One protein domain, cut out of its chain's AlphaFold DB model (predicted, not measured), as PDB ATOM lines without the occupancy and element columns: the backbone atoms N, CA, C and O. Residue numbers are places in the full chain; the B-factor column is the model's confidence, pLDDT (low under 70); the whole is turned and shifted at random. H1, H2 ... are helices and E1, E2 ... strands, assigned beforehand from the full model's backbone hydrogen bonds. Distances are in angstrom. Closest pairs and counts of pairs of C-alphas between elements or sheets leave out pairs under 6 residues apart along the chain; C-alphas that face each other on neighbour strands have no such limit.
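What this domain is: This is residues 12 to 176 and 195 to 209 of the 218 residues of an uncharacterized protein of Thermocrispum agreste (UniProt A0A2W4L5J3). A small parallel sheet, in the order E2 E1 E3 E4, is covered by H1 and H2 on one face and by H3 on the other, and beside its edge strand E4 runs E5 of a second, antiparallel sheet, E5 E6 E7. H1 reaches over both sheets, while H5 and H6 make the end of the body far from E2. The printed part has 180 residues with six named helices and seven named strands, in the order H1 E1 H2 E2 E3 H3 E4 H4 E5 H5 H6 E6 E7; the class is mixed. It is compact, with a radius of gyration of the C-alphas of 16.0 A, and spans 44 by 33 by 30 A.

Where its parts are: The parallel sheet holds E1, residues 31 to 35, E2, 59 to 61, E3, 69 to 72, and E4, 100 to 102. H1, residues 12 to 26, is 21.0 A long and begins at C-alpha 12 (5.628, 28.930, -40.485). H2, 40 to 55, measures 22.9 A and H3, 76 to 92, 24.8 A. H4 is residues 109 to 112. The other sheet has E5, 117 to 122, 15.9 A, E6, 168 to 174, 19.3 A, and E7, 204 to 208, ending at C-alpha 208 (-3.990, 13.747, -44.117). H5, 129 to 141, is 18.2 A long and H6, 149 to 158, 14.2 A.

How they stand to each other: N 33 and O 69 of E1 and E3 are 2.8 A apart, N 32 and O 59 of E1 and E2 2.8 A, and N 101 and O 70 of E4 and E3 2.8 A. E1, H2, E2 and E3, H3, E4 are strand-helix-strand units, parallel neighbour strands with a helix between, both crossovers right-handed. The three layers, helices on both faces, have H2 at a height of 8.6 A over the sheet and H3 on the opposite face. H1 touches H2 at a shallow tilt of 32 degrees, the same way, closest at the C-alphas of Arg 18 and Glu 52, 6.1 A. The closest C-alphas of E4 and E5 are Tyr 101 and Ser 119, 4.7 A. H1 is also on the sheet E5 E6 E7, as two layers, helix on sheet. There N 120 and O 170 are 2.8 A apart, and N 171 and O 207 2.8 A. H4 only grazes this sheet with its residues 109 to 112; H3 touches H4 with residues 76 to 83 alone, and the closest C-alphas of H3 and H4, those of His 80 and Ile 111, are 4.9 A apart. H5 and H6 only just touch, with 3 pairs of C-alphas within 8 A, closest Phe 134 and Tyr 152, 6.8 A, about perpendicular at 84 degrees. Every O i to N i+4 pair is within hydrogen-bond range in H1, H2, H3, H5 and H6; H4 is too short for one.

The domain as a whole: The C-alphas farthest apart, Glu 92 and Gly 160, are 48.6 A apart. Residues 177 to 194 are not printed, with 13.0 A between C-alphas 176 and 195. Of the links printed whole, none is long. Residues 175 to 176 and 195 to 198 have pLDDT under 70.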
ATOM      1  N   ALA A  12       6.565  29.985 -40.114       89.56
ATOM      2  CA  ALA A  12       5.628  28.930 -40.485       89.56
ATOM      3  C   ALA A  12       6.232  27.534 -40.269       89.56
ATOM      4  O   ALA A  12       5.577  26.660 -39.700       89.56
ATOM      5  N   ASP A  13       7.490  27.332 -40.673       93.62
ATOM      6  CA  ASP A  13       8.202  26.071 -40.455       93.62
ATOM      7  C   ASP A  13       8.505  25.831 -38.975       93.62
ATOM      8  O   ASP A  13       8.343  24.715 -38.491       93.62
ATOM      9  N   GLU A  14       8.906  26.868 -38.240       95.75
ATOM     10  CA  GLU A  14       9.092  26.788 -36.794       95.75
ATOM     11  C   GLU A  14       7.805  26.330 -36.100       95.75
ATOM     12  O   GLU A  14       7.834  25.356 -35.349       95.75
ATOM     13  N   THR A  15       6.671  26.964 -36.409       95.12
ATOM     14  CA  THR A  15       5.359  26.580 -35.865       95.12
ATOM     15  C   THR A  15       5.017  25.135 -36.224       95.12
ATOM     16  O   THR A  15       4.636  24.358 -35.352       95.12
ATOM     17  N   ALA A  16       5.234  24.736 -37.482       95.62
ATOM     18  CA  ALA A  16       4.986  23.370 -37.931       95.62
ATOM     19  C   ALA A  16       5.812  22.327 -37.163       95.62
ATOM     20  O   ALA A  16       5.311  21.248 -36.850       95.62
ATOM     21  N   LEU A  17       7.066  22.643 -36.828       97.88
ATOM     22  CA  LEU A  17       7.919  21.767 -36.027       97.88
ATOM     23  C   LEU A  17       7.467  21.694 -34.566       97.88
ATOM     24  O   LEU A  17       7.512  20.608 -33.988       97.88
ATOM     25  N   ARG A  18       7.025  22.809 -33.966       97.94
ATOM     26  CA  ARG A  18       6.503  22.793 -32.589       97.94
ATOM     27  C   ARG A  18       5.244  21.939 -32.486       97.94
ATOM     28  O   ARG A  18       5.175  21.050 -31.641       97.94
ATOM     29  N   GLU A  19       4.304  22.146 -33.400       97.06
ATOM     30  CA  GLU A  19       3.059  21.381 -33.443       97.06
ATOM     31  C   GLU A  19       3.280  19.908 -33.789       97.06
ATOM     32  O   GLU A  19       2.619  19.039 -33.228       97.06
ATOM     33  N   LEU A  20       4.270  19.587 -34.628       98.00
ATOM     34  CA  LEU A  20       4.676  18.201 -34.839       98.00
ATOM     35  C   LEU A  20       5.128  17.543 -33.528       98.00
ATOM     36  O   LEU A  20       4.725  16.420 -33.242       98.00
ATOM     37  N   VAL A  21       5.943  18.216 -32.711       98.31
ATOM     38  CA  VAL A  21       6.387  17.650 -31.425       98.31
ATOM     39  C   VAL A  21       5.219  17.472 -30.451       98.31
ATOM     40  O   VAL A  21       5.138  16.436 -29.793       98.31
ATOM     41  N   ARG A  22       4.282  18.423 -30.402       97.38
ATOM     42  CA  ARG A  22       3.055  18.314 -29.591       97.38
ATOM     43  C   ARG A  22       2.160  17.168 -30.054       97.38
ATOM     44  O   ARG A  22       1.651  16.408 -29.234       97.38
ATOM     45  N   TYR A  23       2.026  16.993 -31.366       96.94
ATOM     46  CA  TYR A  23       1.353  15.843 -31.957       96.94
ATOM     47  C   TYR A  23       2.019  14.526 -31.529       96.94
ATOM     48  O   TYR A  23       1.331  13.586 -31.141       96.94
ATOM     49  N   LEU A  24       3.352  14.443 -31.533       97.44
ATOM     50  CA  LEU A  24       4.058  13.243 -31.071       97.44
ATOM     51  C   LEU A  24       3.791  12.949 -29.585       97.44
ATOM     52  O   LEU A  24       3.573  11.790 -29.227       97.44
ATOM     53  N   ASP A  25       3.767  13.973 -28.729       97.44
ATOM     54  CA  ASP A  25       3.448  13.809 -27.306       97.44
ATOM     55  C   ASP A  25       2.021  13.285 -27.088       97.44
ATOM     56  O   ASP A  25       1.828  12.292 -26.379       97.44
ATOM     57  N   SER A  26       1.030  13.873 -27.768       96.00
ATOM     58  CA  SER A  26      -0.373  13.445 -27.656       96.00
ATOM     59  C   SER A  26      -0.604  12.008 -28.142       96.00
ATOM     60  O   SER A  26      -1.535  11.344 -27.689       96.00
ATOM     61  N   HIS A  27       0.292  11.485 -28.985       95.25
ATOM     62  CA  HIS A  27       0.298  10.098 -29.459       95.25
ATOM     63  C   HIS A  27       1.219   9.175 -28.639       95.25
ATOM     64  O   HIS A  27       1.512   8.041 -29.036       95.25
ATOM     65  N   GLY A  28       1.682   9.630 -27.471       95.50
ATOM     66  CA  GLY A  28       2.431   8.824 -26.509       95.50
ATOM     67  C   GLY A  28       3.875   8.526 -26.920       95.50
ATOM     68  O   GLY A  28       4.470   7.555 -26.437       95.50
ATOM     69  N   VAL A  29       4.464   9.325 -27.812       97.50
ATOM     70  CA  VAL A  29       5.883   9.209 -28.159       97.50
ATOM     71  C   VAL A  29       6.724   9.719 -26.994       97.50
ATOM     72  O   VAL A  29       6.602  10.858 -26.567       97.50
ATOM     73  N   ARG A  30       7.611   8.867 -26.468       97.44
ATOM     74  CA  ARG A  30       8.486   9.192 -25.321       97.44
ATOM     75  C   ARG A  30       9.957   9.360 -25.689       97.44
ATOM     76  O   ARG A  30      10.775   9.698 -24.832       97.44
ATOM     77  N   ALA A  31      10.306   9.114 -26.950       98.19
ATOM     78  CA  ALA A  31      11.647   9.335 -27.467       98.19
ATOM     79  C   ALA A  31      11.631   9.733 -28.948       98.19
ATOM     80  O   ALA A  31      10.897   9.149 -29.744       98.19
ATOM     81  N   ILE A  32      12.495  10.675 -29.316       98.38
ATOM     82  CA  ILE A  32      12.751  11.107 -30.691       98.38
ATOM     83  C   ILE A  32      14.230  10.883 -31.000       98.38
ATOM     84  O   ILE A  32      15.096  11.386 -30.289       98.38
ATOM     85  N   THR A  33      14.534  10.177 -32.082       98.19
ATOM     86  CA  THR A  33      15.846  10.241 -32.730       98.19
ATOM     87  C   THR A  33      15.820  11.442 -33.673       98.19
ATOM     88  O   THR A  33      15.077  11.442 -34.654       98.19
ATOM     89  N   LEU A  34      16.578  12.494 -33.354       98.19
ATOM     90  CA  LEU A  34      16.566  13.753 -34.103       98.19
ATOM     91  C   LEU A  34      17.760  13.837 -35.051       98.19
ATOM     92  O   LEU A  34      18.908  13.776 -34.611       98.19
ATOM     93  N   VAL A  35      17.489  14.085 -36.330       97.94
ATOM     94  CA  VAL A  35      18.510  14.346 -37.343       97.94
ATOM     95  C   VAL A  35      18.418  15.792 -37.810       97.94
ATOM     96  O   VAL A  35      17.473  16.197 -38.483       97.94
ATOM     97  N   ALA A  36      19.441  16.563 -37.461       96.81
ATOM     98  CA  ALA A  36      19.699  17.913 -37.945       96.81
ATOM     99  C   ALA A  36      21.100  17.950 -38.573       96.81
ATOM    100  O   ALA A  36      21.886  17.019 -38.392       96.81
ATOM    101  N   ASP A  37      21.439  19.022 -39.284       94.88
ATOM    102  CA  ASP A  37      22.788  19.223 -39.815       94.88
ATOM    103  C   ASP A  37      23.349  20.605 -39.469       94.88
ATOM    104  O   ASP A  37      22.747  21.391 -38.736       94.88
ATOM    105  N   ALA A  38      24.552  20.879 -39.969       94.06
ATOM    106  CA  ALA A  38      25.267  22.115 -39.703       94.06
ATOM    107  C   ALA A  38      24.755  23.312 -40.522       94.06
ATOM    108  O   ALA A  38      25.326  24.390 -40.389       94.06
ATOM    109  N   THR A  39      23.713  23.172 -41.352       92.81
ATOM    110  CA  THR A  39      23.139  24.326 -42.065       92.81
ATOM    111  C   THR A  39      22.469  25.287 -41.074       92.81
ATOM    112  O   THR A  39      22.016  24.843 -40.014       92.81
ATOM    113  N   PRO A  40      22.381  26.601 -41.358       93.56
ATOM    114  CA  PRO A  40      21.724  27.535 -40.440       93.56
ATOM    115  C   PRO A  40      20.267  27.138 -40.141       93.56
ATOM    116  O   PRO A  40      19.903  27.033 -38.967       93.56
ATOM    117  N   ARG A  41      19.479  26.788 -41.172       94.38
ATOM    118  CA  ARG A  41      18.129  26.218 -41.026       94.38
ATOM    119  C   ARG A  41      18.126  24.935 -40.194       94.38
ATOM    120  O   ARG A  41      17.328  24.834 -39.267       94.38
ATOM    121  N   GLY A  42      19.010  23.978 -40.486       96.00
ATOM    122  CA  GLY A  42      19.075  22.698 -39.773       96.00
ATOM    123  C   GLY A  42      19.396  22.858 -38.287       96.00
ATOM    124  O   GLY A  42      18.752  22.234 -37.441       96.00
ATOM    125  N   ARG A  43      20.330  23.753 -37.938       96.50
ATOM    126  CA  ARG A  43      20.635  24.088 -36.538       96.50
ATOM    127  C   ARG A  43      19.443  24.737 -35.841       96.50
ATOM    128  O   ARG A  43      19.090  24.297 -34.750       96.50
ATOM    129  N   ALA A  44      18.822  25.739 -36.466       97.31
ATOM    130  CA  ALA A  44      17.652  26.418 -35.913       97.31
ATOM    131  C   ALA A  44      16.498  25.431 -35.672       97.31
ATOM    132  O   ALA A  44      15.994  25.328 -34.557       97.31
ATOM    133  N   ALA A  45      16.158  24.623 -36.678       98.00
ATOM    134  CA  ALA A  45      15.111  23.611 -36.587       98.00
ATOM    135  C   ALA A  45      15.411  22.557 -35.513       98.00
ATOM    136  O   ALA A  45      14.541  22.195 -34.722       98.00
ATOM    137  N   GLY A  46      16.666  22.104 -35.431       98.19
ATOM    138  CA  GLY A  46      17.106  21.191 -34.382       98.19
ATOM    139  C   GLY A  46      16.959  21.786 -32.979       98.19
ATOM    140  O   GLY A  46      16.616  21.062 -32.047       98.19
ATOM    141  N   THR A  47      17.199  23.088 -32.803       98.38
ATOM    142  CA  THR A  47      16.956  23.785 -31.529       98.38
ATOM    143  C   THR A  47      15.468  23.828 -31.186       98.38
ATOM    144  O   THR A  47      15.116  23.504 -30.053       98.38
ATOM    145  N   VAL A  48      14.596  24.143 -32.152       98.56
ATOM    146  CA  VAL A  48      13.134  24.156 -31.947       98.56
ATOM    147  C   VAL A  48      12.635  22.785 -31.490       98.56
ATOM    148  O   VAL A  48      11.996  22.688 -30.444       98.56
ATOM    149  N   VAL A  49      12.998  21.714 -32.208       98.62
ATOM    150  CA  VAL A  49      12.554  20.351 -31.869       98.62
ATOM    151  C   VAL A  49      13.066  19.918 -30.495       98.62
ATOM    152  O   VAL A  49      12.301  19.363 -29.714       98.62
ATOM    153  N   ARG A  50      14.334  20.195 -30.152       98.69
ATOM    154  CA  ARG A  50      14.875  19.868 -28.819       98.69
ATOM    155  C   ARG A  50      14.180  20.644 -27.702       98.69
ATOM    156  O   ARG A  50      13.903  20.066 -26.657       98.69
ATOM    157  N   SER A  51      13.911  21.932 -27.918       98.50
ATOM    158  CA  SER A  51      13.251  22.788 -26.931       98.50
ATOM    159  C   SER A  51      11.820  22.329 -26.655       98.50
ATOM    160  O   SER A  51      11.446  22.194 -25.492       98.50
ATOM    161  N   GLU A  52      11.042  22.029 -27.695       98.56
ATOM    162  CA  GLU A  52       9.682  21.508 -27.519       98.56
ATOM    163  C   GLU A  52       9.673  20.088 -26.958       98.56
ATOM    164  O   GLU A  52       8.867  19.785 -26.083       98.56
ATOM    165  N   ALA A  53      10.604  19.225 -27.379       98.38
ATOM    166  CA  ALA A  53      10.706  17.877 -26.829       98.38
ATOM    167  C   ALA A  53      10.995  17.918 -25.322       98.38
ATOM    168  O   ALA A  53      10.384  17.173 -24.563       98.38
ATOM    169  N   ALA A  54      11.861  18.835 -24.874       98.50
ATOM    170  CA  ALA A  54      12.123  19.048 -23.454       98.50
ATOM    171  C   ALA A  54      10.871  19.518 -22.693       98.50
ATOM    172  O   ALA A  54      10.605  19.008 -21.606       98.50
ATOM    173  N   ARG A  55      10.074  20.431 -23.269       97.88
ATOM    174  CA  ARG A  55       8.794  20.884 -22.686       97.88
ATOM    175  C   ARG A  55       7.779  19.747 -22.551       97.88
ATOM    176  O   ARG A  55       7.088  19.678 -21.544       97.88
ATOM    177  N   ALA A  56       7.733  18.849 -23.532       96.94
ATOM    178  CA  ALA A  56       6.841  17.691 -23.559       96.94
ATOM    179  C   ALA A  56       7.390  16.453 -22.811       96.94
ATOM    180  O   ALA A  56       6.773  15.391 -22.819       96.94
ATOM    181  N   GLY A  57       8.579  16.532 -22.199       97.62
ATOM    182  CA  GLY A  57       9.207  15.381 -21.537       97.62
ATOM    183  C   GLY A  57       9.623  14.245 -22.489       97.62
ATOM    184  O   GLY A  57       9.804  13.102 -22.061       97.62
ATOM    185  N   ILE A  58       9.792  14.532 -23.781       98.44
ATOM    186  CA  ILE A  58      10.247  13.577 -24.795       98.44
ATOM    187  C   ILE A  58      11.776  13.546 -24.821       98.44
ATOM    188  O   ILE A  58      12.445  14.560 -25.026       98.44
ATOM    189  N   ARG A  59      12.364  12.354 -24.677       98.12
ATOM    190  CA  ARG A  59      13.824  12.191 -24.739       98.12
ATOM    191  C   ARG A  59      14.329  12.334 -26.171       98.12
ATOM    192  O   ARG A  59      13.879  11.610 -27.053       98.12
ATOM    193  N   VAL A  60      15.323  13.189 -26.394       98.12
ATOM    194  CA  VAL A  60      16.016  13.275 -27.688       98.12
ATOM    195  C   VAL A  60      17.247  12.371 -27.671       98.12
ATOM    196  O   VAL A  60      18.112  12.505 -26.810       98.12
ATOM    197  N   LEU A  61      17.314  11.434 -28.612       96.69
ATOM    198  CA  LEU A  61      18.366  10.428 -28.735       96.69
ATOM    199  C   LEU A  61      19.344  10.796 -29.854       96.69
ATOM    200  O   LEU A  61      18.952  11.365 -30.874       96.69
ATOM    201  N   SER A  62      20.612  10.420 -29.679       87.81
ATOM    202  CA  SER A  62      21.692  10.631 -30.654       87.81
ATOM    203  C   SER A  62      21.823   9.515 -31.697       87.81
ATOM    204  O   SER A  62      22.606   9.654 -32.634       87.81
ATOM    205  N   GLY A  63      21.079   8.415 -31.554       87.69
ATOM    206  CA  GLY A  63      21.176   7.255 -32.437       87.69
ATOM    207  C   GLY A  63      19.853   6.514 -32.645       87.69
ATOM    208  O   GLY A  63      18.838   6.867 -32.025       87.69
ATOM    209  N   PRO A  64      19.859   5.499 -33.530       88.75
ATOM    210  CA  PRO A  64      18.702   4.653 -33.792       88.75
ATOM    211  C   PRO A  64      18.186   3.997 -32.512       88.75
ATOM    212  O   PRO A  64      18.962   3.493 -31.700       88.75
ATOM    213  N   ALA A  65      16.866   3.975 -32.336       91.56
ATOM    214  CA  ALA A  65      16.237   3.273 -31.229       91.56
ATOM    215  C   ALA A  65      14.911   2.649 -31.664       91.56
ATOM    216  O   ALA A  65      14.169   3.196 -32.480       91.56
ATOM    217  N   ARG A  66      14.588   1.488 -31.086       92.50
ATOM    218  CA  ARG A  66      13.345   0.773 -31.390       92.50
ATOM    219  C   ARG A  66      12.111   1.597 -31.036       92.50
ATOM    220  O   ARG A  66      11.259   1.810 -31.883       92.50
ATOM    221  N   GLN A  67      12.022   2.078 -29.795       93.19
ATOM    222  CA  GLN A  67      10.850   2.797 -29.276       93.19
ATOM    223  C   GLN A  67      10.896   4.322 -29.500       93.19
ATOM    224  O   GLN A  67      10.312   5.066 -28.712       93.19
ATOM    225  N   SER A  68      11.590   4.803 -30.538       95.50
ATOM    226  CA  SER A  68      11.610   6.228 -30.891       95.50
ATOM    227  C   SER A  68      10.800   6.533 -32.150       95.50
ATOM    228  O   SER A  68      10.423   5.633 -32.901       95.50
ATOM    229  N   ALA A  69      10.497   7.812 -32.354       97.62
ATOM    230  CA  ALA A  69      10.179   8.368 -33.667       97.62
ATOM    231  C   ALA A  69      11.467   8.920 -34.295       97.62
ATOM    232  O   ALA A  69      12.299   9.478 -33.577       97.62
ATOM    233  N   LEU A  70      11.640   8.800 -35.609       97.88
ATOM    234  CA  LEU A  70      12.710   9.492 -36.335       97.88
ATOM    235  C   LEU A  70      12.190  10.849 -36.807       97.88
ATOM    236  O   LEU A  70      11.198  10.890 -37.524       97.88
ATOM    237  N   VAL A  71      12.850  11.946 -36.441       98.44
ATOM    238  CA  VAL A  71      12.490  13.302 -36.890       98.44
ATOM    239  C   VAL A  71      13.663  13.899 -37.661       98.44
ATOM    240  O   VAL A  71      14.747  14.073 -37.106       98.44
ATOM    241  N   ILE A  72      13.456  14.207 -38.942       98.06
ATOM    242  CA  ILE A  72      14.489  14.710 -39.854       98.06
ATOM    243  C   ILE A  72      14.207  16.176 -40.186       98.06
ATOM    244  O   ILE A  72      13.206  16.500 -40.821       98.06
ATOM    245  N   VAL A  73      15.116  17.061 -39.779       97.75
ATOM    246  CA  VAL A  73      15.042  18.522 -39.969       97.75
ATOM    247  C   VAL A  73      16.327  19.097 -40.577       97.75
ATOM    248  O   VAL A  73      16.673  20.258 -40.377       97.75
ATOM    249  N   SER A  74      17.082  18.272 -41.295       96.31
ATOM    250  CA  SER A  74      18.318  18.668 -41.972       96.31
ATOM    251  C   SER A  74      18.059  19.290 -43.354       96.31
ATOM    252  O   SER A  74      16.922  19.411 -43.814       96.31
ATOM    253  N   GLY A  75      19.134  19.633 -44.063       93.56
ATOM    254  CA  GLY A  75      19.118  19.849 -45.505       93.56
ATOM    255  C   GLY A  75      18.900  18.551 -46.294       93.56
ATOM    256  O   GLY A  75      18.972  17.438 -45.759       93.56
ATOM    257  N   TRP A  76      18.652  18.713 -47.597       92.25
ATOM    258  CA  TRP A  76      18.211  17.647 -48.503       92.25
ATOM    259  C   TRP A  76      19.156  16.439 -48.548       92.25
ATOM    260  O   TRP A  76      18.721  15.306 -48.351       92.25
ATOM    261  N   ARG A  77      20.462  16.672 -48.735       93.31
ATOM    262  CA  ARG A  77      21.460  15.595 -48.847       93.31
ATOM    263  C   ARG A  77      21.495  14.708 -47.600       93.31
ATOM    264  O   ARG A  77      21.443  13.485 -47.715       93.31
ATOM    265  N   THR A  78      21.561  15.324 -46.422       95.88
ATOM    266  CA  THR A  78      21.578  14.622 -45.130       95.88
ATOM    267  C   THR A  78      20.276  13.856 -44.904       95.88
ATOM    268  O   THR A  78      20.301  12.711 -44.454       95.88
ATOM    269  N   ALA A  79      19.139  14.455 -45.266       95.88
ATOM    270  CA  ALA A  79      17.831  13.839 -45.102       95.88
ATOM    271  C   ALA A  79      17.658  12.607 -46.000       95.88
ATOM    272  O   ALA A  79      17.239  11.562 -45.513       95.88
ATOM    273  N   HIS A  80      18.059  12.689 -47.272       95.50
ATOM    274  CA  HIS A  80      18.040  11.551 -48.193       95.50
ATOM    275  C   HIS A  80      18.925  10.399 -47.697       95.50
ATOM    276  O   HIS A  80      18.467   9.265 -47.585       95.50
ATOM    277  N   GLN A  81      20.173  10.690 -47.308       96.25
ATOM    278  CA  GLN A  81      21.088   9.680 -46.753       96.25
ATOM    279  C   GLN A  81      20.513   9.014 -45.493       96.25
ATOM    280  O   GLN A  81      20.628   7.801 -45.321       96.25
ATOM    281  N   THR A  82      19.866   9.802 -44.635       96.19
ATOM    282  CA  THR A  82      19.213   9.312 -43.416       96.19
ATOM    283  C   THR A  82      18.010   8.433 -43.735       96.19
ATOM    284  O   THR A  82      17.881   7.372 -43.137       96.19
ATOM    285  N   ALA A  83      17.157   8.828 -44.682       95.00
ATOM    286  CA  ALA A  83      15.987   8.051 -45.079       95.00
ATOM    287  C   ALA A  83      16.390   6.690 -45.671       95.00
ATOM    288  O   ALA A  83      15.896   5.657 -45.228       95.00
ATOM    289  N   VAL A  84      17.371   6.670 -46.583       95.31
ATOM    290  CA  VAL A  84      17.928   5.427 -47.146       95.31
ATOM    291  C   VAL A  84      18.510   4.533 -46.050       95.31
ATOM    292  O   VAL A  84      18.322   3.316 -46.064       95.31
ATOM    293  N   ARG A  85      19.225   5.119 -45.083       94.62
ATOM    294  CA  ARG A  85      19.772   4.373 -43.947       94.62
ATOM    295  C   ARG A  85      18.664   3.808 -43.056       94.62
ATOM    296  O   ARG A  85      18.730   2.633 -42.721       94.62
ATOM    297  N   ALA A  86      17.653   4.604 -42.716       93.81
ATOM    298  CA  ALA A  86      16.526   4.171 -41.896       93.81
ATOM    299  C   ALA A  86      15.761   3.013 -42.554       93.81
ATOM    300  O   ALA A  86      15.436   2.043 -41.877       93.81
ATOM    301  N   ALA A  87      15.551   3.063 -43.874       92.12
ATOM    302  CA  ALA A  87      14.934   1.966 -44.615       92.12
ATOM    303  C   ALA A  87      15.738   0.662 -44.503       92.12
ATOM    304  O   ALA A  87      15.158  -0.394 -44.267       92.12
ATOM    305  N   LYS A  88      17.073   0.729 -44.613       91.56
ATOM    306  CA  LYS A  88      17.948  -0.440 -44.406       91.56
ATOM    307  C   LYS A  88      17.885  -0.956 -42.970       91.56
ATOM    308  O   LYS A  88      17.699  -2.149 -42.767       91.56
ATOM    309  N   GLU A  89      17.982  -0.062 -41.987       89.12
ATOM    310  CA  GLU A  89      17.910  -0.416 -40.565       89.12
ATOM    311  C   GLU A  89      16.589  -1.126 -40.234       89.12
ATOM    312  O   GLU A  89      16.602  -2.105 -39.496       89.12
ATOM    313  N   GLN A  90      15.467  -0.687 -40.815       87.75
ATOM    314  CA  GLN A  90      14.147  -1.297 -40.616       87.75
ATOM    315  C   GLN A  90      14.006  -2.708 -41.206       87.75
ATOM    316  O   GLN A  90      13.177  -3.474 -40.713       87.75
ATOM    317  N   LEU A  91      14.800  -3.064 -42.224       87.44
ATOM    318  CA  LEU A  91      14.846  -4.429 -42.763       87.44
ATOM    319  C   LEU A  91      15.581  -5.391 -41.822       87.44
ATOM    320  O   LEU A  91      15.228  -6.564 -41.750       87.44
ATOM    321  N   GLU A  92      16.593  -4.899 -41.107       87.75
ATOM    322  CA  GLU A  92      17.405  -5.704 -40.186       87.75
ATOM    323  C   GLU A  92      16.763  -5.813 -38.799       87.75
ATOM    324  O   GLU A  92      16.734  -6.887 -38.195       87.75
ATOM    325  N   ALA A  93      16.235  -4.703 -38.279       85.56
ATOM    326  CA  ALA A  93      15.587  -4.644 -36.980       85.56
ATOM    327  C   ALA A  93      14.485  -3.573 -36.951       85.56
ATOM    328  O   ALA A  93      14.655  -2.487 -37.502       85.56
ATOM    329  N   PRO A  94      13.375  -3.799 -36.225       82.81
ATOM    330  CA  PRO A  94      12.320  -2.801 -36.089       82.81
ATOM    331  C   PRO A  94      12.832  -1.581 -35.307       82.81
ATOM    332  O   PRO A  94      12.807  -1.549 -34.075       82.81
ATOM    333  N   THR A  95      13.309  -0.577 -36.035       89.75
ATOM    334  CA  THR A  95      13.724   0.740 -35.549       89.75
ATOM    335  C   THR A  95      12.656   1.775 -35.890       89.75
ATOM    336  O   THR A  95      11.890   1.615 -36.843       89.75
ATOM    337  N   TYR A  96      12.571   2.828 -35.075       93.31
ATOM    338  CA  TYR A  96      11.633   3.934 -35.279       93.31
ATOM    339  C   TYR A  96      10.155   3.511 -35.317       93.31
ATOM    340  O   TYR A  96       9.380   3.997 -36.140       93.31
ATOM    341  N   ILE A  97       9.727   2.606 -34.425       93.81
ATOM    342  CA  ILE A  97       8.355   2.054 -34.454       93.81
ATOM    343  C   ILE A  97       7.264   3.116 -34.233       93.81
ATOM    344  O   ILE A  97       6.085   2.824 -34.403       93.81
ATOM    345  N   ARG A  98       7.635   4.329 -33.802       95.75
ATOM    346  CA  ARG A  98       6.720   5.469 -33.647       95.75
ATOM    347  C   ARG A  98       6.598   6.332 -34.909       95.75
ATOM    348  O   ARG A  98       5.898   7.342 -34.871       95.75
ATOM    349  N   GLY A  99       7.240   5.933 -36.004       95.25
ATOM    350  CA  GLY A  99       7.148   6.572 -37.315       95.25
ATOM    351  C   GLY A  99       8.375   7.402 -37.689       95.25
ATOM    352  O   GLY A  99       9.241   7.699 -36.860       95.25
ATOM    353  N   ILE A 100       8.426   7.773 -38.969       96.81
ATOM    354  CA  ILE A 100       9.427   8.663 -39.559       96.81
ATOM    355  C   ILE A 100       8.728   9.966 -39.936       96.81
ATOM    356  O   ILE A 100       7.729   9.946 -40.650       96.81
ATOM    357  N   TYR A 101       9.264  11.090 -39.475       97.94
ATOM    358  CA  TYR A 101       8.698  12.417 -39.663       97.94
ATOM    359  C   TYR A 101       9.718  13.335 -40.327       97.94
ATOM    360  O   TYR A 101      10.879  13.412 -39.919       97.94
ATOM    361  N   LEU A 102       9.274  14.039 -41.360       97.81
ATOM    362  CA  LEU A 102      10.073  14.953 -42.160       97.81
ATOM    363  C   LEU A 102       9.656  16.389 -41.862       97.81
ATOM    364  O   LEU A 102       8.477  16.677 -41.669       97.81
ATOM    365  N   ALA A 103      10.615  17.308 -41.880       97.25
ATOM    366  CA  ALA A 103      10.307  18.729 -41.933       97.25
ATOM    367  C   ALA A 103       9.520  19.096 -43.211       97.25
ATOM    368  O   ALA A 103       9.725  18.451 -44.245       97.25
ATOM    369  N   PRO A 104       8.695  20.166 -43.200       94.88
ATOM    370  CA  PRO A 104       7.864  20.550 -44.348       94.88
ATOM    371  C   PRO A 104       8.645  20.678 -45.665       94.88
ATOM    372  O   PRO A 104       8.236  20.159 -46.701       94.88
ATOM    373  N   TRP A 105       9.825  21.305 -45.629       94.06
ATOM    374  CA  TRP A 105      10.662  21.524 -46.817       94.06
ATOM    375  C   TRP A 105      11.312  20.248 -47.376       94.06
ATOM    376  O   TRP A 105      11.897  20.285 -48.458       94.06
ATOM    377  N   LEU A 106      11.243  19.127 -46.653       94.94
ATOM    378  CA  LEU A 106      11.787  17.839 -47.084       94.94
ATOM    379  C   LEU A 106      10.764  16.976 -47.827       94.94
ATOM    380  O   LEU A 106      11.120  15.881 -48.259       94.94
ATOM    381  N   LEU A 107       9.537  17.467 -48.038       93.19
ATOM    382  CA  LEU A 107       8.574  16.821 -48.924       93.19
ATOM    383  C   LEU A 107       9.018  16.964 -50.386       93.19
ATOM    384  O   LEU A 107       8.657  17.912 -51.085       93.19
ATOM    385  N   ASN A 108       9.829  16.011 -50.826       88.50
ATOM    386  CA  ASN A 108      10.242  15.808 -52.207       88.50
ATOM    387  C   ASN A 108      10.385  14.311 -52.481       88.50
ATOM    388  O   ASN A 108      10.588  13.516 -51.561       88.50
ATOM    389  N   GLU A 109      10.286  13.953 -53.758       87.75
ATOM    390  CA  GLU A 109      10.223  12.564 -54.204       87.75
ATOM    391  C   GLU A 109      11.406  11.715 -53.707       87.75
ATOM    392  O   GLU A 109      11.132  10.762 -52.981       87.75
ATOM    393  N   PRO A 110      12.689  12.077 -53.927       88.06
ATOM    394  CA  PRO A 110      13.812  11.233 -53.513       88.06
ATOM    395  C   PRO A 110      13.810  10.857 -52.027       88.06
ATOM    396  O   PRO A 110      14.165   9.737 -51.671       88.06
ATOM    397  N   ILE A 111      13.408  11.775 -51.144       91.50
ATOM    398  CA  ILE A 111      13.349  11.500 -49.703       91.50
ATOM    399  C   ILE A 111      12.105  10.685 -49.362       91.50
ATOM    400  O   ILE A 111      12.204   9.674 -48.669       91.50
ATOM    401  N   ALA A 112      10.939  11.116 -49.841       87.38
ATOM    402  CA  ALA A 112       9.670  10.499 -49.484       87.38
ATOM    403  C   ALA A 112       9.553   9.049 -49.980       87.38
ATOM    404  O   ALA A 112       8.920   8.233 -49.320       87.38
ATOM    405  N   THR A 113      10.191   8.714 -51.104       88.06
ATOM    406  CA  THR A 113      10.204   7.357 -51.666       88.06
ATOM    407  C   THR A 113      11.390   6.509 -51.195       88.06
ATOM    408  O   THR A 113      11.556   5.387 -51.666       88.06
ATOM    409  N   SER A 114      12.244   7.023 -50.300       91.12
ATOM    410  CA  SER A 114      13.361   6.250 -49.730       91.12
ATOM    411  C   SER A 114      12.927   5.311 -48.603       91.12
ATOM    412  O   SER A 114      13.663   4.390 -48.268       91.12
ATOM    413  N   VAL A 115      11.761   5.553 -48.002       89.69
ATOM    414  CA  VAL A 115      11.186   4.768 -46.902       89.69
ATOM    415  C   VAL A 115       9.770   4.340 -47.269       89.69
ATOM    416  O   VAL A 115       9.093   5.024 -48.033       89.69
ATOM    417  N   ALA A 116       9.299   3.230 -46.694       86.69
ATOM    418  CA  ALA A 116       7.963   2.707 -46.990       86.69
ATOM    419  C   ALA A 116       6.846   3.711 -46.645       86.69
ATOM    420  O   ALA A 116       5.850   3.822 -47.360       86.69
ATOM    421  N   SER A 117       7.022   4.450 -45.546       90.38
ATOM    422  CA  SER A 117       6.149   5.559 -45.175       90.38
ATOM    423  C   SER A 117       6.913   6.631 -44.403       90.38
ATOM    424  O   SER A 117       7.818   6.330 -43.620       90.38
ATOM    425  N   ALA A 118       6.522   7.882 -44.614       95.31
ATOM    426  CA  ALA A 118       6.949   9.027 -43.823       95.31
ATOM    427  C   ALA A 118       5.745   9.924 -43.534       95.31
ATOM    428  O   ALA A 118       4.729   9.854 -44.218       95.31
ATOM    429  N   SER A 119       5.849  10.776 -42.526       97.25
ATOM    430  CA  SER A 119       4.843  11.784 -42.204       97.25
ATOM    431  C   SER A 119       5.442  13.182 -42.280       97.25
ATOM    432  O   SER A 119       6.609  13.378 -41.955       97.25
ATOM    433  N   VAL A 120       4.664  14.167 -42.711       96.88
ATOM    434  CA  VAL A 120       5.110  15.556 -42.857       96.88
ATOM    435  C   VAL A 120       4.009  16.511 -42.386       96.88
ATOM    436  O   VAL A 120       2.851  16.324 -42.759       96.88
ATOM    437  N   PRO A 121       4.320  17.526 -41.562       96.50
ATOM    438  CA  PRO A 121       3.356  18.560 -41.221       96.50
ATOM    439  C   PRO A 121       3.241  19.567 -42.378       96.50
ATOM    440  O   PRO A 121       4.245  20.141 -42.803       96.50
ATOM    441  N   LEU A 122       2.030  19.790 -42.895       94.56
ATOM    442  CA  LEU A 122       1.740  20.749 -43.970       94.56
ATOM    443  C   LEU A 122       0.516  21.589 -43.609       94.56
ATOM    444  O   LEU A 122      -0.399  21.106 -42.943       94.56
ATOM    445  N   ARG A 123       0.490  22.842 -44.069       92.25
ATOM    446  CA  ARG A 123      -0.695  23.707 -43.946       92.25
ATOM    447  C   ARG A 123      -1.693  23.472 -45.085       92.25
ATOM    448  O   ARG A 123      -2.893  23.445 -44.850       92.25
ATOM    449  N   PHE A 124      -1.208  23.151 -46.281       91.56
ATOM    450  CA  PHE A 124      -2.046  22.858 -47.442       91.56
ATOM    451  C   PHE A 124      -2.248  21.348 -47.641       91.56
ATOM    452  O   PHE A 124      -1.395  20.548 -47.255       91.56
ATOM    453  N   ASP A 125      -3.349  20.959 -48.290       89.94
ATOM    454  CA  ASP A 125      -3.519  19.600 -48.814       89.94
ATOM    455  C   ASP A 125      -2.984  19.543 -50.258       89.94
ATOM    456  O   ASP A 125      -3.477  20.282 -51.115       89.94
ATOM    457  N   PRO A 126      -2.003  18.677 -50.583       88.75
ATOM    458  CA  PRO A 126      -1.489  18.548 -51.950       88.75
ATOM    459  C   PRO A 126      -2.533  18.132 -52.999       88.75
ATOM    460  O   PRO A 126      -2.229  18.141 -54.188       88.75
ATOM    461  N   ARG A 127      -3.741  17.748 -52.570       85.00
ATOM    462  CA  ARG A 127      -4.872  17.351 -53.420       85.00
ATOM    463  C   ARG A 127      -5.900  18.470 -53.612       85.00
ATOM    464  O   ARG A 127      -6.882  18.274 -54.321       85.00
ATOM    465  N   GLU A 128      -5.719  19.623 -52.968       87.50
ATOM    466  CA  GLU A 128      -6.585  20.783 -53.177       87.50
ATOM    467  C   GLU A 128      -6.328  21.431 -54.551       87.50
ATOM    468  O   GLU A 128      -5.196  21.395 -55.050       87.50
ATOM    469  N   PRO A 129      -7.341  22.081 -55.162       87.75
ATOM    470  CA  PRO A 129      -7.232  22.639 -56.510       87.75
ATOM    471  C   PRO A 129      -6.027  23.565 -56.725       87.75
ATOM    472  O   PRO A 129      -5.378  23.478 -57.763       87.75
ATOM    473  N   ALA A 130      -5.684  24.410 -55.744       88.25
ATOM    474  CA  ALA A 130      -4.548  25.330 -55.845       88.25
ATOM    475  C   ALA A 130      -3.190  24.603 -55.891       88.25
ATOM    476  O   ALA A 130      -2.296  25.005 -56.637       88.25
ATOM    477  N   ALA A 131      -3.041  23.516 -55.127       89.69
ATOM    478  CA  ALA A 131      -1.828  22.705 -55.135       89.69
ATOM    479  C   ALA A 131      -1.701  21.932 -56.455       89.69
ATOM    480  O   ALA A 131      -0.621  21.905 -57.044       89.69
ATOM    481  N   ILE A 132      -2.808  21.376 -56.957       88.56
ATOM    482  CA  ILE A 132      -2.857  20.693 -58.256       88.56
ATOM    483  C   ILE A 132      -2.484  21.662 -59.383       88.56
ATOM    484  O   ILE A 132      -1.570  21.364 -60.151       88.56
ATOM    485  N   ASP A 133      -3.121  22.834 -59.452       89.75
ATOM    486  CA  ASP A 133      -2.830  23.866 -60.456       89.75
ATOM    487  C   ASP A 133      -1.347  24.274 -60.434       89.75
ATOM    488  O   ASP A 133      -0.703  24.324 -61.482       89.75
ATOM    489  N   PHE A 134      -0.755  24.441 -59.246       90.44
ATOM    490  CA  PHE A 134       0.683  24.677 -59.123       90.44
ATOM    491  C   PHE A 134       1.529  23.549 -59.734       90.44
ATOM    492  O   PHE A 134       2.468  23.834 -60.480       90.44
ATOM    493  N   THR A 135       1.213  22.278 -59.450       89.12
ATOM    494  CA  THR A 135       1.985  21.149 -60.004       89.12
ATOM    495  C   THR A 135       1.921  21.074 -61.531       89.12
ATOM    496  O   THR A 135       2.912  20.704 -62.158       89.12
ATOM    497  N   VAL A 136       0.792  21.458 -62.133       87.12
ATOM    498  CA  VAL A 136       0.649  21.549 -63.593       87.12
ATOM    499  C   VAL A 136       1.530  22.673 -64.130       87.12
ATOM    500  O   VAL A 136       2.385  22.436 -64.977       87.12
ATOM    501  N   ARG A 137       1.409  23.879 -63.562       88.44
ATOM    502  CA  ARG A 137       2.158  25.061 -64.016       88.44
ATOM    503  C   ARG A 137       3.667  24.890 -63.924       88.44
ATOM    504  O   ARG A 137       4.375  25.302 -64.838       88.44
ATOM    505  N   ILE A 138       4.176  24.313 -62.833       87.56
ATOM    506  CA  ILE A 138       5.621  24.086 -62.691       87.56
ATOM    507  C   ILE A 138       6.116  23.006 -63.662       87.56
ATOM    508  O   ILE A 138       7.209  23.140 -64.212       87.56
ATOM    509  N   GLY A 139       5.295  21.984 -63.923       83.75
ATOM    510  CA  GLY A 139       5.574  20.965 -64.929       83.75
ATOM    511  C   GLY A 139       5.683  21.561 -66.332       83.75
ATOM    512  O   GLY A 139       6.676  21.315 -67.017       83.75
ATOM    513  N   ASP A 140       4.722  22.400 -66.716       85.00
ATOM    514  CA  ASP A 140       4.680  23.046 -68.031       85.00
ATOM    515  C   ASP A 140       5.809  24.072 -68.210       85.00
ATOM    516  O   ASP A 140       6.446  24.128 -69.262       85.00
ATOM    517  N   ALA A 141       6.095  24.874 -67.180       85.06
ATOM    518  CA  ALA A 141       7.083  25.949 -67.262       85.06
ATOM    519  C   ALA A 141       8.541  25.456 -67.222       85.06
ATOM    520  O   ALA A 141       9.418  26.103 -67.794       85.06
ATOM    521  N   PHE A 142       8.814  24.332 -66.550       83.88
ATOM    522  CA  PHE A 142      10.179  23.860 -66.277       83.88
ATOM    523  C   PHE A 142      10.425  22.408 -66.709       83.88
ATOM    524  O   PHE A 142      11.276  21.724 -66.140       83.88
ATOM    525  N   GLY A 143       9.694  21.919 -67.715       78.00
ATOM    526  CA  GLY A 143       9.974  20.627 -68.352       78.00
ATOM    527  C   GLY A 143       9.825  19.426 -67.413       78.00
ATOM    528  O   GLY A 143      10.669  18.533 -67.411       78.00
ATOM    529  N   GLY A 144       8.771  19.411 -66.595       73.06
ATOM    530  CA  GLY A 144       8.483  18.316 -65.664       73.06
ATOM    531  C   GLY A 144       9.189  18.425 -64.310       73.06
ATOM    532  O   GLY A 144       9.279  17.430 -63.585       73.06
ATOM    533  N   GLN A 145       9.689  19.612 -63.943       78.50
ATOM    534  CA  GLN A 145      10.249  19.844 -62.614       78.50
ATOM    535  C   GLN A 145       9.226  19.490 -61.522       78.50
ATOM    536  O   GLN A 145       8.058  19.873 -61.579       78.50
ATOM    537  N   ARG A 146       9.675  18.741 -60.509       82.25
ATOM    538  CA  ARG A 146       8.818  18.306 -59.401       82.25
ATOM    539  C   ARG A 146       8.500  19.464 -58.447       82.25
ATOM    540  O   ARG A 146       9.361  20.321 -58.219       82.25
ATOM    541  N   PRO A 147       7.300  19.476 -57.842       87.44
ATOM    542  CA  PRO A 147       6.929  20.502 -56.882       87.44
ATOM    543  C   PRO A 147       7.793  20.415 -55.621       87.44
ATOM    544  O   PRO A 147       8.237  19.348 -55.196       87.44
ATOM    545  N   SER A 148       7.998  21.567 -54.989       89.00
ATOM    546  CA  SER A 148       8.554  21.661 -53.642       89.00
ATOM    547  C   SER A 148       7.687  22.591 -52.806       89.00
ATOM    548  O   SER A 148       7.086  23.529 -53.333       89.00
ATOM    549  N   VAL A 149       7.644  22.362 -51.492       90.62
ATOM    550  CA  VAL A 149       6.857  23.202 -50.572       90.62
ATOM    551  C   VAL A 149       7.305  24.664 -50.630       90.62
ATOM    552  O   VAL A 149       6.470  25.561 -50.628       90.62
ATOM    553  N   GLY A 150       8.614  24.913 -50.749       88.38
ATOM    554  CA  GLY A 150       9.148  26.269 -50.894       88.38
ATOM    555  C   GLY A 150       8.667  26.961 -52.171       88.38
ATOM    556  O   GLY A 150       8.182  28.086 -52.106       88.38
ATOM    557  N   ALA A 151       8.730  26.277 -53.317       89.25
ATOM    558  CA  ALA A 151       8.259  26.836 -54.583       89.25
ATOM    559  C   ALA A 151       6.742  27.088 -54.581       89.25
ATOM    560  O   ALA A 151       6.291  28.098 -55.114       89.25
ATOM    561  N   TYR A 152       5.959  26.222 -53.933       91.50
ATOM    562  CA  TYR A 152       4.516  26.424 -53.802       91.50
ATOM    563  C   TYR A 152       4.167  27.622 -52.922       91.50
ATOM    564  O   TYR A 152       3.310  28.420 -53.286       91.50
ATOM    565  N   ARG A 153       4.865  27.808 -51.797       89.75
ATOM    566  CA  ARG A 153       4.696  29.008 -50.965       89.75
ATOM    567  C   ARG A 153       4.987  30.282 -51.750       89.75
ATOM    568  O   ARG A 153       4.222  31.238 -51.656       89.75
ATOM    569  N   GLU A 154       6.042  30.282 -52.565       89.62
ATOM    570  CA  GLU A 154       6.333  31.438 -53.414       89.62
ATOM    571  C   GLU A 154       5.313  31.639 -54.527       89.62
ATOM    572  O   GLU A 154       4.955  32.778 -54.819       89.62
ATOM    573  N   TYR A 155       4.783  30.558 -55.099       90.69
ATOM    574  CA  TYR A 155       3.668  30.628 -56.033       90.69
ATOM    575  C   TYR A 155       2.439  31.283 -55.391       90.69
ATOM    576  O   TYR A 155       1.876  32.213 -55.968       90.69
ATOM    577  N   LEU A 156       2.057  30.864 -54.183       91.44
ATOM    578  CA  LEU A 156       0.934  31.464 -53.461       91.44
ATOM    579  C   LEU A 156       1.178  32.955 -53.204       91.44
ATOM    580  O   LEU A 156       0.341  33.782 -53.562       91.44
ATOM    581  N   ARG A 157       2.364  33.315 -52.691       89.75
ATOM    582  CA  ARG A 157       2.734  34.713 -52.425       89.75
ATOM    583  C   ARG A 157       2.711  35.568 -53.692       89.75
ATOM    584  O   ARG A 157       2.182  36.675 -53.664       89.75
ATOM    585  N   ALA A 158       3.264  35.068 -54.795       90.56
ATOM    586  CA  ALA A 158       3.307  35.780 -56.072       90.56
ATOM    587  C   ALA A 158       1.909  36.020 -56.667       90.56
ATOM    588  O   ALA A 158       1.712  37.006 -57.371       90.56
ATOM    589  N   ASN A 159       0.941  35.153 -56.356       89.56
ATOM    590  CA  ASN A 159      -0.442  35.259 -56.824       89.56
ATOM    591  C   ASN A 159      -1.392  35.888 -55.788       89.56
ATOM    592  O   ASN A 159      -2.602  35.897 -56.000       89.56
ATOM    593  N   GLY A 160      -0.875  36.399 -54.662       89.19
ATOM    594  CA  GLY A 160      -1.701  36.976 -53.595       89.19
ATOM    595  C   GLY A 160      -2.646  35.967 -52.931       89.19
ATOM    596  O   GLY A 160      -3.659  36.356 -52.356       89.19
ATOM    597  N   LEU A 161      -2.335  34.674 -53.028       86.81
ATOM    598  CA  LEU A 161      -3.099  33.599 -52.412       86.81
ATOM    599  C   LEU A 161      -2.579  33.357 -50.987       86.81
ATOM    600  O   LEU A 161      -1.364  33.367 -50.771       86.81
ATOM    601  N   PRO A 162      -3.460  33.113 -50.004       81.00
ATOM    602  CA  PRO A 162      -3.016  32.796 -48.657       81.00
ATOM    603  C   PRO A 162      -2.329  31.425 -48.625       81.00
ATOM    604  O   PRO A 162      -2.669  30.530 -49.407       81.00
ATOM    605  N   GLU A 163      -1.387  31.247 -47.694       72.25
ATOM    606  CA  GLU A 163      -0.910  29.912 -47.332       72.25
ATOM    607  C   GLU A 163      -2.113  29.138 -46.775       72.25
ATOM    608  O   GLU A 163      -2.704  29.519 -45.766       72.25
ATOM    609  N   GLN A 164      -2.562  28.136 -47.530       71.25
ATOM    610  CA  GLN A 164      -3.861  27.500 -47.318       71.25
ATOM    611  C   GLN A 164      -3.838  26.642 -46.053       71.25
ATOM    612  O   GLN A 164      -2.850  25.953 -45.833       71.25
ATOM    613  N   GLY A 165      -4.948  26.648 -45.308       78.25
ATOM    614  CA  GLY A 165      -5.383  25.567 -44.420       78.25
ATOM    615  C   GLY A 165      -4.769  25.483 -43.011       78.25
ATOM    616  O   GLY A 165      -3.697  26.026 -42.726       78.25
ATOM    617  N   PRO A 166      -5.462  24.781 -42.093       88.88
ATOM    618  CA  PRO A 166      -4.904  24.449 -40.793       88.88
ATOM    619  C   PRO A 166      -3.758  23.448 -40.945       88.88
ATOM    620  O   PRO A 166      -3.797  22.548 -41.793       88.88
ATOM    621  N   LEU A 167      -2.762  23.561 -40.070       93.38
ATOM    622  CA  LEU A 167      -1.652  22.622 -40.028       93.38
ATOM    623  C   LEU A 167      -2.164  21.202 -39.740       93.38
ATOM    624  O   LEU A 167      -2.881  20.980 -38.771       93.38
ATOM    625  N   ARG A 168      -1.785  20.228 -40.567       95.50
ATOM    626  CA  ARG A 168      -2.114  18.803 -40.401       95.50
ATOM    627  C   ARG A 168      -0.882  17.948 -40.655       95.50
ATOM    628  O   ARG A 168       0.021  18.347 -41.388       95.50
ATOM    629  N   VAL A 169      -0.856  16.750 -40.083       96.94
ATOM    630  CA  VAL A 169       0.122  15.717 -40.426       96.94
ATOM    631  C   VAL A 169      -0.396  14.943 -41.631       96.94
ATOM    632  O   VAL A 169      -1.515  14.428 -41.618       96.94
ATOM    633  N   PHE A 170       0.433  14.845 -42.662       95.94
ATOM    634  CA  PHE A 170       0.170  14.060 -43.858       95.94
ATOM    635  C   PHE A 170       1.094  12.854 -43.897       95.94
ATOM    636  O   PHE A 170       2.303  13.003 -43.738       95.94
ATOM    637  N   ALA A 171       0.540  11.671 -44.147       93.94
ATOM    638  CA  ALA A 171       1.334  10.507 -44.494       93.94
ATOM    639  C   ALA A 171       1.681  10.554 -45.981       93.94
ATOM    640  O   ALA A 171       0.828  10.833 -46.825       93.94
ATOM    641  N   VAL A 172       2.937  10.242 -46.279       92.44
ATOM    642  CA  VAL A 172       3.432   9.963 -47.617       92.44
ATOM    643  C   VAL A 172       3.716   8.474 -47.686       92.44
ATOM    644  O   VAL A 172       4.612   7.975 -47.003       92.44
ATOM    645  N   ALA A 173       2.916   7.765 -48.473       85.12
ATOM    646  CA  ALA A 173       3.008   6.320 -48.616       85.12
ATOM    647  C   ALA A 173       3.287   5.964 -50.071       85.12
ATOM    648  O   ALA A 173       2.578   6.418 -50.977       85.12
ATOM    649  N   GLN A 174       4.317   5.145 -50.288       80.62
ATOM    650  CA  GLN A 174       4.622   4.638 -51.618       80.62
ATOM    651  C   GLN A 174       3.468   3.770 -52.118       80.62
ATOM    652  O   GLN A 174       2.985   2.876 -51.424       80.62
ATOM    653  N   VAL A 175       3.049   4.025 -53.350       68.06
ATOM    654  CA  VAL A 175       2.089   3.196 -54.063       68.06
ATOM    655  C   VAL A 175       2.893   2.248 -54.938       68.06
ATOM    656  O   VAL A 175       3.461   2.642 -55.958       68.06
ATOM    657  N   SER A 176       2.956   0.987 -54.522       60.59
ATOM    658  CA  SER A 176       3.435  -0.087 -55.383       60.59
ATOM    659  C   SER A 176       2.230  -0.758 -56.018       60.59
ATOM    660  O   SER A 176       1.460  -1.440 -55.346       60.59
ATOM    661  N   GLU A 195       2.807   8.668 -63.025       57.50
ATOM    662  CA  GLU A 195       3.108   9.627 -64.088       57.50
ATOM    663  C   GLU A 195       1.827  10.365 -64.491       57.50
ATOM    664  O   GLU A 195       0.898   9.789 -65.052       57.50
ATOM    665  N   GLY A 196       1.761  11.655 -64.161       55.66
ATOM    666  CA  GLY A 196       0.650  12.519 -64.544       55.66
ATOM    667  C   GLY A 196       0.704  13.900 -63.874       55.66
ATOM    668  O   GLY A 196       1.231  14.020 -62.761       55.66
ATOM    669  N   PRO A 197       0.183  14.950 -64.534       54.72
ATOM    670  CA  PRO A 197      -0.032  16.254 -63.910       54.72
ATOM    671  C   PRO A 197      -0.931  16.124 -62.668       54.72
ATOM    672  O   PRO A 197      -1.870  15.331 -62.664       54.72
ATOM    673  N   GLY A 198      -0.646  16.882 -61.603       63.22
ATOM    674  CA  GLY A 198      -1.419  16.838 -60.349       63.22
ATOM    675  C   GLY A 198      -0.807  16.006 -59.217       63.22
ATOM    676  O   GLY A 198      -1.283  16.079 -58.086       63.22
ATOM    677  N   HIS A 199       0.254  15.230 -59.473       77.06
ATOM    678  CA  HIS A 199       0.922  14.441 -58.434       77.06
ATOM    679  C   HIS A 199       2.059  15.212 -57.759       77.06
ATOM    680  O   HIS A 199       3.047  15.578 -58.396       77.06
ATOM    681  N   TRP A 200       1.961  15.385 -56.437       85.00
ATOM    682  CA  TRP A 200       3.019  16.033 -55.657       85.00
ATOM    683  C   TRP A 200       4.289  15.181 -55.544       85.00
ATOM    684  O   TRP A 200       5.403  15.683 -55.665       85.00
ATOM    685  N   ILE A 201       4.117  13.880 -55.316       86.38
ATOM    686  CA  ILE A 201       5.193  12.890 -55.270       86.38
ATOM    687  C   ILE A 201       4.839  11.796 -56.268       86.38
ATOM    688  O   ILE A 201       3.766  11.196 -56.174       86.38
ATOM    689  N   ALA A 202       5.729  11.522 -57.218       80.69
ATOM    690  CA  ALA A 202       5.510  10.423 -58.144       80.69
ATOM    691  C   ALA A 202       5.458   9.100 -57.379       80.69
ATOM    692  O   ALA A 202       6.250   8.862 -56.466       80.69
ATOM    693  N   ARG A 203       4.521   8.228 -57.758       76.75
ATOM    694  CA  ARG A 203       4.372   6.881 -57.180       76.75
ATOM    695  C   ARG A 203       4.154   6.869 -55.661       76.75
ATOM    696  O   ARG A 203       4.394   5.851 -55.014       76.75
ATOM    697  N   ALA A 204       3.690   7.970 -55.081       83.25
ATOM    698  CA  ALA A 204       3.270   8.020 -53.690       83.25
ATOM    699  C   ALA A 204       1.963   8.798 -53.555       83.25
ATOM    700  O   ALA A 204       1.626   9.659 -54.367       83.25
ATOM    701  N   THR A 205       1.225   8.483 -52.500       85.19
ATOM    702  CA  THR A 205       0.048   9.249 -52.091       85.19
ATOM    703  C   THR A 205       0.422  10.120 -50.908       85.19
ATOM    704  O   THR A 205       1.183   9.692 -50.042       85.19
ATOM    705  N   VAL A 206      -0.102  11.345 -50.887       90.00
ATOM    706  CA  VAL A 206       0.013  12.254 -49.744       90.00
ATOM    707  C   VAL A 206      -1.391  12.479 -49.204       90.00
ATOM    708  O   VAL A 206      -2.241  13.024 -49.908       90.00
ATOM    709  N   VAL A 207      -1.656  11.999 -47.990       90.25
ATOM    710  CA  VAL A 207      -3.001  12.007 -47.392       90.25
ATOM    711  C   VAL A 207      -2.953  12.500 -45.948       90.25
ATOM    712  O   VAL A 207      -2.014  12.161 -45.229       90.25
ATOM    713  N   PRO A 208      -3.937  13.295 -45.497       92.75
ATOM    714  CA  PRO A 208      -3.990  13.747 -44.117       92.75
ATOM    715  C   PRO A 208      -4.260  12.552 -43.200       92.75
ATOM    716  O   PRO A 208      -5.166  11.758 -43.451       92.75
ATOM    717  N   VAL A 209      -3.475  12.437 -42.133       93.94
ATOM    718  CA  VAL A 209      -3.615  11.403 -41.092       93.94
ATOM    719  C   VAL A 209      -3.903  11.987 -39.716       93.94
ATOM    720  O   VAL A 209      -4.100  11.244 -38.760       93.94
TER     721      VAL A 209